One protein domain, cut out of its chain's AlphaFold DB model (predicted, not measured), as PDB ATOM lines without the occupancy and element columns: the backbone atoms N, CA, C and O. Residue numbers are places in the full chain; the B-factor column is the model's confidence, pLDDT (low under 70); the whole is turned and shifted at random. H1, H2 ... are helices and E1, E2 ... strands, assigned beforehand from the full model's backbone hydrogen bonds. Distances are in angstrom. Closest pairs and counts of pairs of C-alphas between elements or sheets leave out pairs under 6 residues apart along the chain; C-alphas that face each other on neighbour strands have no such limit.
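Overview. This is residues 7 to 68 of the 319 residues of an uncharacterized protein of uncultured bacterium (UniProt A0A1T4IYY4). Picture two parts strung out along one long axis: a small head, made of a two-stranded hairpin of E1 and E2 with the short helix H1 near its turn, and a lone longer helix, H2, at the other end. The stretch of residues 40 to 48 leads from the hairpin across to H2, and the last part of the helix, with the residue after it, sticks out as residues 60 to 68. The printed part has 62 residues with two named helices and two named strands, in the order H1, E1, E2, H2; the sheet has the order E1 - E2 and is antiparallel, and the class is mixed, helices and strands. The whole is extended, with a radius of gyration of the C-alphas of 17.4 A, and elongated, with spans of 49 by 26 by 15 A.

Arrangement. Start at H1, residues 7 to 13, and look at its last residue. The C-alpha of Tyr 13 is 8.0 A from that of Glu 30 in E1, residues 26 to 31; this is the closest pair of the two elements. It is also 8.0 A from the C-alpha of Ile 35 in E2, residues 34 to 39, again the closest pair. E1 and E2 form a hairpin of antiparallel neighbours, at 148 degrees between their directions. Compare C-alphas 28 and 37, which face each other at 4.5 A; then find N 29 and O 36 within hydrogen-bond range at 2.9 A, and N 36 and O 29 at 2.8 A. Farther on comes H2, residues 49 to 67, which is apart from H1 and from E1. In H1 and H2 every O i to N i+4 pair is within hydrogen-bond range.

Along the chain. Find C-alpha 7 at (168.703, 148.759, 120.463); from there H1 runs 10.0 A to C-alpha 13. E1 begins at C-alpha 26, at (152.020, 145.455, 124.382), and runs 15.9 A to C-alpha 31. E2 runs 16.2 A from C-alpha 34 to C-alpha 39. H2, the longest helix with 19 residues, covers 27.1 A from C-alpha 49 to C-alpha 67 at (127.035, 145.322, 101.199).

Size, cuts and confidence. The two C-alphas farthest apart are those of Ser 15 and Gly 68, at 49.8 A. Without residues 60 to 68, which stand free, the body spans 44 by 23 by 14 A. The printed part has no cut. The link from H1 to E1 is long, residues 14 to 25; that from E1 to E2 is tight, and that from E2 to H2 is short. The mean pLDDT of the printed part is 88.8, and no printed residue is under 70.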
ATOM      1  N   SER A   7     168.175 147.906 121.538       83.69
ATOM      2  CA  SER A   7     168.703 148.759 120.463       83.69
ATOM      3  C   SER A   7     167.672 149.052 119.368       83.69
ATOM      4  O   SER A   7     167.718 150.122 118.757       83.69
ATOM      5  N   GLU A   8     166.705 148.158 119.154       84.88
ATOM      6  CA  GLU A   8     165.635 148.354 118.172       84.88
ATOM      7  C   GLU A   8     164.754 149.559 118.535       84.88
ATOM      8  O   GLU A   8     164.422 150.372 117.670       84.88
ATOM      9  N   TYR A   9     164.467 149.761 119.826       83.50
ATOM     10  CA  TYR A   9     163.721 150.939 120.284       83.50
ATOM     11  C   TYR A   9     164.510 152.232 120.106       83.50
ATOM     12  O   TYR A   9     163.908 153.272 119.853       83.50
ATOM     13  N   MET A  10     165.845 152.177 120.203       81.50
ATOM     14  CA  MET A  10     166.677 153.363 119.991       81.50
ATOM     15  C   MET A  10     166.681 153.822 118.533       81.50
ATOM     16  O   MET A  10     166.747 155.015 118.253       81.50
ATOM     17  N   THR A  11     166.564 152.874 117.604       84.62
ATOM     18  CA  THR A  11     166.452 153.166 116.169       84.62
ATOM     19  C   THR A  11     165.123 153.841 115.831       84.62
ATOM     20  O   THR A  11     165.094 154.750 115.007       84.62
ATOM     21  N   LEU A  12     164.028 153.407 116.465       84.00
ATOM     22  CA  LEU A  12     162.682 153.910 116.176       84.00
ATOM     23  C   LEU A  12     162.343 155.205 116.922       84.00
ATOM     24  O   LEU A  12     161.699 156.074 116.352       84.00
ATOM     25  N   TYR A  13     162.783 155.334 118.177       83.00
ATOM     26  CA  TYR A  13     162.346 156.390 119.098       83.00
ATOM     27  C   TYR A  13     163.510 157.194 119.713       83.00
ATOM     28  O   TYR A  13     163.335 157.912 120.698       83.00
ATOM     29  N   GLY A  14     164.734 157.056 119.194       81.12
ATOM     30  CA  GLY A  14     165.903 157.781 119.696       81.12
ATOM     31  C   GLY A  14     166.318 157.352 121.108       81.12
ATOM     32  O   GLY A  14     166.523 156.176 121.382       81.12
ATOM     33  N   SER A  15     166.472 158.282 122.053       72.19
ATOM     34  CA  SER A  15     166.862 157.952 123.437       72.19
ATOM     35  C   SER A  15     165.696 157.402 124.273       72.19
ATOM     36  O   SER A  15     165.407 157.907 125.361       72.19
ATOM     37  N   CYS A  16     165.010 156.375 123.772       75.56
ATOM     38  CA  CYS A  16     163.921 155.715 124.475       75.56
ATOM     39  C   CYS A  16     164.468 154.821 125.595       75.56
ATOM     40  O   CYS A  16     165.233 153.886 125.359       75.56
ATOM     41  N   LYS A  17     164.081 155.124 126.838       76.38
ATOM     42  CA  LYS A  17     164.435 154.332 128.030       76.38
ATOM     43  C   LYS A  17     163.343 153.339 128.427       76.38
ATOM     44  O   LYS A  17     163.551 152.548 129.344       76.38
ATOM     45  N   LEU A  18     162.184 153.415 127.776       80.81
ATOM     46  CA  LEU A  18     161.050 152.545 128.038       80.81
ATOM     47  C   LEU A  18     161.246 151.227 127.297       80.81
ATOM     48  O   LEU A  18     161.605 151.201 126.120       80.81
ATOM     49  N   ARG A  19     160.994 150.130 128.001       84.00
ATOM     50  CA  ARG A  19     160.951 148.791 127.428       84.00
ATOM     51  C   ARG A  19     159.616 148.181 127.848       84.00
ATOM     52  O   ARG A  19     159.452 147.960 129.045       84.00
ATOM     53  N   PRO A  20     158.682 147.941 126.912       88.25
ATOM     54  CA  PRO A  20     157.432 147.274 127.245       88.25
ATOM     55  C   PRO A  20     157.728 145.870 127.776       88.25
ATOM     56  O   PRO A  20     158.736 145.267 127.401       88.25
ATOM     57  N   ASP A  21     156.849 145.341 128.623       88.88
ATOM     58  CA  ASP A  21     156.941 143.950 129.075       88.88
ATOM     59  C   ASP A  21     156.747 142.967 127.908       88.88
ATOM     60  O   ASP A  21     156.114 143.287 126.896       88.88
ATOM     61  N   GLU A  22     157.225 141.733 128.080       90.19
ATOM     62  CA  GLU A  22     157.013 140.615 127.151       90.19
ATOM     63  C   GLU A  22     155.566 140.088 127.245       90.19
ATOM     64  O   GLU A  22     155.283 138.966 127.653       90.19
ATOM     65  N   THR A  23     154.607 140.953 126.919       90.56
ATOM     66  CA  THR A  23     153.178 140.641 126.843       90.56
ATOM     67  C   THR A  23     152.701 140.869 125.415       90.56
ATOM     68  O   THR A  23     152.923 141.934 124.838       90.56
ATOM     69  N   ALA A  24     152.032 139.879 124.823       87.94
ATOM     70  CA  ALA A  24     151.524 139.986 123.458       87.94
ATOM     71  C   ALA A  24     150.580 141.195 123.299       87.94
ATOM     72  O   ALA A  24     149.690 141.416 124.121       87.94
ATOM     73  N   GLY A  25     150.783 141.983 122.242       89.50
ATOM     74  CA  GLY A  25     150.027 143.212 121.970       89.50
ATOM     75  C   GLY A  25     150.475 144.442 122.770       89.50
ATOM     76  O   GLY A  25     149.978 145.536 122.529       89.50
ATOM     77  N   ARG A  26     151.434 144.308 123.689       93.50
ATOM     78  CA  ARG A  26     152.020 145.455 124.382       93.50
ATOM     79  C   ARG A  26     153.050 146.149 123.499       93.50
ATOM     80  O   ARG A  26     153.908 145.513 122.870       93.50
ATOM     81  N   CYS A  27     152.975 147.468 123.419       91.69
ATOM     82  CA  CYS A  27     153.846 148.257 122.563       91.69
ATOM     83  C   CYS A  27     154.089 149.662 123.102       91.69
ATOM     84  O   CYS A  27     153.462 150.108 124.055       91.69
ATOM     85  N   LEU A  28     155.048 150.336 122.470       91.38
ATOM     86  CA  LEU A  28     155.246 151.766 122.612       91.38
ATOM     87  C   LEU A  28     154.631 152.459 121.399       91.38
ATOM     88  O   LEU A  28     154.762 151.940 120.284       91.38
ATOM     89  N   THR A  29     154.011 153.610 121.621       90.50
ATOM     90  CA  THR A  29     153.538 154.528 120.585       90.50
ATOM     91  C   THR A  29     153.983 155.941 120.922       90.50
ATOM     92  O   THR A  29     154.009 156.323 122.089       90.50
ATOM     93  N   GLU A  30     154.309 156.725 119.905       90.06
ATOM     94  CA  GLU A  30     154.605 158.146 120.059       90.06
ATOM     95  C   GLU A  30     153.372 158.964 119.673       90.06
ATOM     96  O   GLU A  30     152.776 158.733 118.620       90.06
ATOM     97  N   ILE A  31     152.963 159.883 120.545       89.62
ATOM     98  CA  ILE A  31     151.873 160.830 120.298       89.62
ATOM     99  C   ILE A  31     152.393 162.201 120.720       89.62
ATOM    100  O   ILE A  31     152.836 162.367 121.852       89.62
ATOM    101  N   ASP A  32     152.378 163.162 119.797       89.31
ATOM    102  CA  ASP A  32     152.841 164.538 120.025       89.31
ATOM    103  C   ASP A  32     154.267 164.646 120.611       89.31
ATOM    104  O   ASP A  32     154.568 165.546 121.395       89.31
ATOM    105  N   GLY A  33     155.165 163.736 120.211       85.31
ATOM    106  CA  GLY A  33     156.568 163.710 120.647       85.31
ATOM    107  C   GLY A  33     156.821 162.993 121.977       85.31
ATOM    108  O   GLY A  33     157.974 162.848 122.381       85.31
ATOM    109  N   GLU A  34     155.771 162.524 122.652       88.19
ATOM    110  CA  GLU A  34     155.861 161.779 123.907       88.19
ATOM    111  C   GLU A  34     155.634 160.282 123.668       88.19
ATOM    112  O   GLU A  34     154.746 159.871 122.915       88.19
ATOM    113  N   ILE A  35     156.448 159.451 124.323       89.75
ATOM    114  CA  ILE A  35     156.402 157.992 124.177       89.75
ATOM    115  C   ILE A  35     155.512 157.405 125.269       89.75
ATOM    116  O   ILE A  35     155.807 157.513 126.460       89.75
ATOM    117  N   TYR A  36     154.468 156.701 124.849       90.12
ATOM    118  CA  TYR A  36     153.524 156.010 125.716       90.12
ATOM    119  C   TYR A  36     153.645 154.503 125.556       90.12
ATOM    120  O   TYR A  36     153.829 153.995 124.452       90.12
ATOM    121  N   GLU A  37     153.475 153.776 126.654       90.88
ATOM    122  CA  GLU A  37     153.212 152.342 126.608       90.88
ATOM    123  C   GLU A  37     151.707 152.111 126.453       90.88
ATOM    124  O   GLU A  37     150.893 152.714 127.156       90.88
ATOM    125  N   CYS A  38     151.325 151.243 125.526       91.94
ATOM    126  CA  CYS A  38     149.939 150.885 125.287       91.94
ATOM    127  C   CYS A  38     149.781 149.382 125.036       91.94
ATOM    128  O   CYS A  38     150.742 148.640 124.818       91.94
ATOM    129  N   GLN A  39     148.531 148.934 125.100       93.75
ATOM    130  CA  GLN A  39     148.126 147.566 124.819       93.75
ATOM    131  C   GLN A  39     147.160 147.599 123.639       93.75
ATOM    132  O   GLN A  39     146.110 148.238 123.711       93.75
ATOM    133  N   THR A  40     147.502 146.916 122.551       93.81
ATOM    134  CA  THR A  40     146.631 146.826 121.379       93.81
ATOM    135  C   THR A  40     145.359 146.063 121.723       93.81
ATOM    136  O   THR A  40     145.419 145.001 122.354       93.81
ATOM    137  N   PHE A  41     144.219 146.560 121.248       92.00
ATOM    138  CA  PHE A  41     142.979 145.794 121.264       92.00
ATOM    139  C   PHE A  41     143.098 144.555 120.374       92.00
ATOM    140  O   PHE A  41     143.774 144.567 119.343       92.00
ATOM    141  N   LEU A  42     142.410 143.486 120.764       90.56
ATOM    142  CA  LEU A  42     142.148 142.374 119.860       90.56
ATOM    143  C   LEU A  42     141.075 142.806 118.857       90.56
ATOM    144  O   LEU A  42     140.119 143.478 119.231       90.56
ATOM    145  N   ALA A  43     141.220 142.393 117.597       91.31
ATOM    146  CA  ALA A  43     140.253 142.724 116.547       91.31
ATOM    147  C   ALA A  43     138.856 142.131 116.811       91.31
ATOM    148  O   ALA A  43     137.857 142.699 116.381       91.31
ATOM    149  N   PHE A  44     138.792 141.006 117.531       93.56
ATOM    150  CA  PHE A  44     137.556 140.308 117.874       93.56
ATOM    151  C   PHE A  44     137.591 139.854 119.332       93.56
ATOM    152  O   PHE A  44     138.632 139.412 119.833       93.56
ATOM    153  N   GLU A  45     136.442 139.930 120.001       89.94
ATOM    154  CA  GLU A  45     136.272 139.418 121.359       89.94
ATOM    155  C   GLU A  45     136.401 137.888 121.383       89.94
ATOM    156  O   GLU A  45     136.020 137.200 120.436       89.94
ATOM    157  N   GLY A  46     136.955 137.339 122.464       89.38
ATOM    158  CA  GLY A  46     137.086 135.893 122.648       89.38
ATOM    159  C   GLY A  46     138.256 135.528 123.552       89.38
ATOM    160  O   GLY A  46     139.398 135.947 123.326       89.38
ATOM    161  N   THR A  47     137.975 134.709 124.565       87.94
ATOM    162  CA  THR A  47     138.977 134.240 125.534       87.94
ATOM    163  C   THR A  47     139.911 133.232 124.872       87.94
ATOM    164  O   THR A  47     141.119 133.224 125.114       87.94
ATOM    165  N   LYS A  48     139.357 132.398 123.984       90.62
ATOM    166  CA  LYS A  48     140.103 131.427 123.179       90.62
ATOM    167  C   LYS A  48     140.205 131.883 121.732       90.62
ATOM    168  O   LYS A  48     139.344 132.587 121.217       90.62
ATOM    169  N   GLU A  49     141.243 131.414 121.052       86.44
ATOM    170  CA  GLU A  49     141.462 131.718 119.636       86.44
ATOM    171  C   GLU A  49     140.293 131.279 118.748       86.44
ATOM    172  O   GLU A  49     139.861 132.042 117.891       86.44
ATOM    173  N   ILE A  50     139.698 130.116 119.034       90.75
ATOM    174  CA  ILE A  50     138.533 129.615 118.293       90.75
ATOM    175  C   ILE A  50     137.310 130.541 118.390       90.75
ATOM    176  O   ILE A  50     136.587 130.709 117.414       90.75
ATOM    177  N   GLU A  51     137.095 131.186 119.540       93.31
ATOM    178  CA  GLU A  51     135.991 132.138 119.723       93.31
ATOM    179  C   GLU A  51     136.210 133.382 118.857       93.31
ATOM    180  O   GLU A  51     135.283 133.843 118.196       93.31
ATOM    181  N   ARG A  52     137.456 133.868 118.780       92.25
ATOM    182  CA  ARG A  52     137.816 135.013 117.935       92.25
ATOM    183  C   ARG A  52     137.655 134.709 116.450       92.25
ATOM    184  O   ARG A  52     137.142 135.550 115.723       92.25
ATOM    185  N   VAL A  53     138.050 133.512 116.004       93.56
ATOM    186  CA  VAL A  53     137.865 133.071 114.611       93.56
ATOM    187  C   VAL A  53     136.378 132.990 114.261       93.56
ATOM    188  O   VAL A  53     135.967 133.499 113.222       93.56
ATOM    189  N   ASN A  54     135.550 132.433 115.147       94.56
ATOM    190  CA  ASN A  54     134.104 132.374 114.929       94.56
ATOM    191  C   ASN A  54     133.472 133.773 114.861       94.56
ATOM    192  O   ASN A  54     132.667 134.038 113.970       94.56
ATOM    193  N   ASN A  55     133.870 134.686 115.753       95.25
ATOM    194  CA  ASN A  55     133.391 136.070 115.745       95.25
ATOM    195  C   ASN A  55     133.860 136.840 114.501       95.25
ATOM    196  O   ASN A  55     133.104 137.642 113.958       95.25
ATOM    197  N   MET A  56     135.068 136.556 114.008       95.00
ATOM    198  CA  MET A  56     135.570 137.088 112.742       95.00
ATOM    199  C   MET A  56     134.707 136.636 111.560       95.00
ATOM    200  O   MET A  56     134.297 137.476 110.762       95.00
ATOM    201  N   HIS A  57     134.390 135.342 111.460       94.88
ATOM    202  CA  HIS A  57     133.502 134.833 110.410       94.88
ATOM    203  C   HIS A  57     132.107 135.462 110.488       94.88
ATOM    204  O   HIS A  57     131.617 135.967 109.482       94.88
ATOM    205  N   ALA A  58     131.518 135.535 111.686       95.19
ATOM    206  CA  ALA A  58     130.210 136.156 111.885       95.19
ATOM    207  C   ALA A  58     130.191 137.642 111.480       95.19
ATOM    208  O   ALA A  58     129.230 138.106 110.867       95.19
ATOM    209  N   PHE A  59     131.261 138.385 111.780       95.25
ATOM    210  CA  PHE A  59     131.407 139.775 111.350       95.25
ATOM    211  C   PHE A  59     131.505 139.895 109.824       95.25
ATOM    212  O   PHE A  59     130.826 140.733 109.234       95.25
ATOM    213  N   VAL A  60     132.305 139.045 109.168       91.50
ATOM    214  CA  VAL A  60     132.418 139.020 107.699       91.50
ATOM    215  C   VAL A  60     131.064 138.724 107.052       91.50
ATOM    216  O   VAL A  60     130.667 139.440 106.134       91.50
ATOM    217  N   ASP A  61     130.320 137.740 107.560       93.25
ATOM    218  CA  ASP A  61     128.987 137.393 107.056       93.25
ATOM    219  C   ASP A  61     127.996 138.553 107.224       93.25
ATOM    220  O   ASP A  61     127.239 138.873 106.306       93.25
ATOM    221  N   GLN A  62     128.039 139.237 108.372       94.44
ATOM    222  CA  GLN A  62     127.213 140.414 108.631       94.44
ATOM    223  C   GLN A  62     127.524 141.557 107.654       94.44
ATOM    224  O   GLN A  62     126.602 142.155 107.102       94.44
ATOM    225  N   ILE A  63     128.803 141.867 107.421       91.75
ATOM    226  CA  ILE A  63     129.211 142.926 106.486       91.75
ATOM    227  C   ILE A  63     128.835 142.555 105.047       91.75
ATOM    228  O   ILE A  63     128.258 143.381 104.338       91.75
ATOM    229  N   ASN A  64     129.068 141.308 104.632       88.56
ATOM    230  CA  ASN A  64     128.678 140.820 103.309       88.56
ATOM    231  C   ASN A  64     127.156 140.884 103.095       88.56
ATOM    232  O   ASN A  64     126.713 141.218 102.000       88.56
ATOM    233  N   ALA A  65     126.343 140.633 104.126       90.44
ATOM    234  CA  ALA A  65     124.888 140.779 104.041       90.44
ATOM    235  C   ALA A  65     124.441 142.242 103.851       90.44
ATOM    236  O   ALA A  65     123.451 142.497 103.166       90.44
ATOM    237  N   VAL A  66     125.164 143.207 104.431       93.31
ATOM    238  CA  VAL A  66     124.861 144.644 104.303       93.31
ATOM    239  C   VAL A  66     125.274 145.191 102.933       93.31
ATOM    240  O   VAL A  66     124.546 145.992 102.350       93.31
ATOM    241  N   TYR A  67     126.420 144.756 102.405       86.31
ATOM    242  CA  TYR A  67     127.035 145.322 101.199       86.31
ATOM    243  C   TYR A  67     127.071 144.356 100.010       86.31
ATOM    244  O   TYR A  67     127.882 144.543  99.115       86.31
ATOM    245  N   GLY A  68     126.202 143.343  99.961       75.44
ATOM    246  CA  GLY A  68     126.359 142.163  99.093       75.44
ATOM    247  C   GLY A  68     126.628 142.391  97.597       75.44
ATOM    248  O   GLY A  68     127.230 141.531  96.964       75.44
TER     249      GLY A  68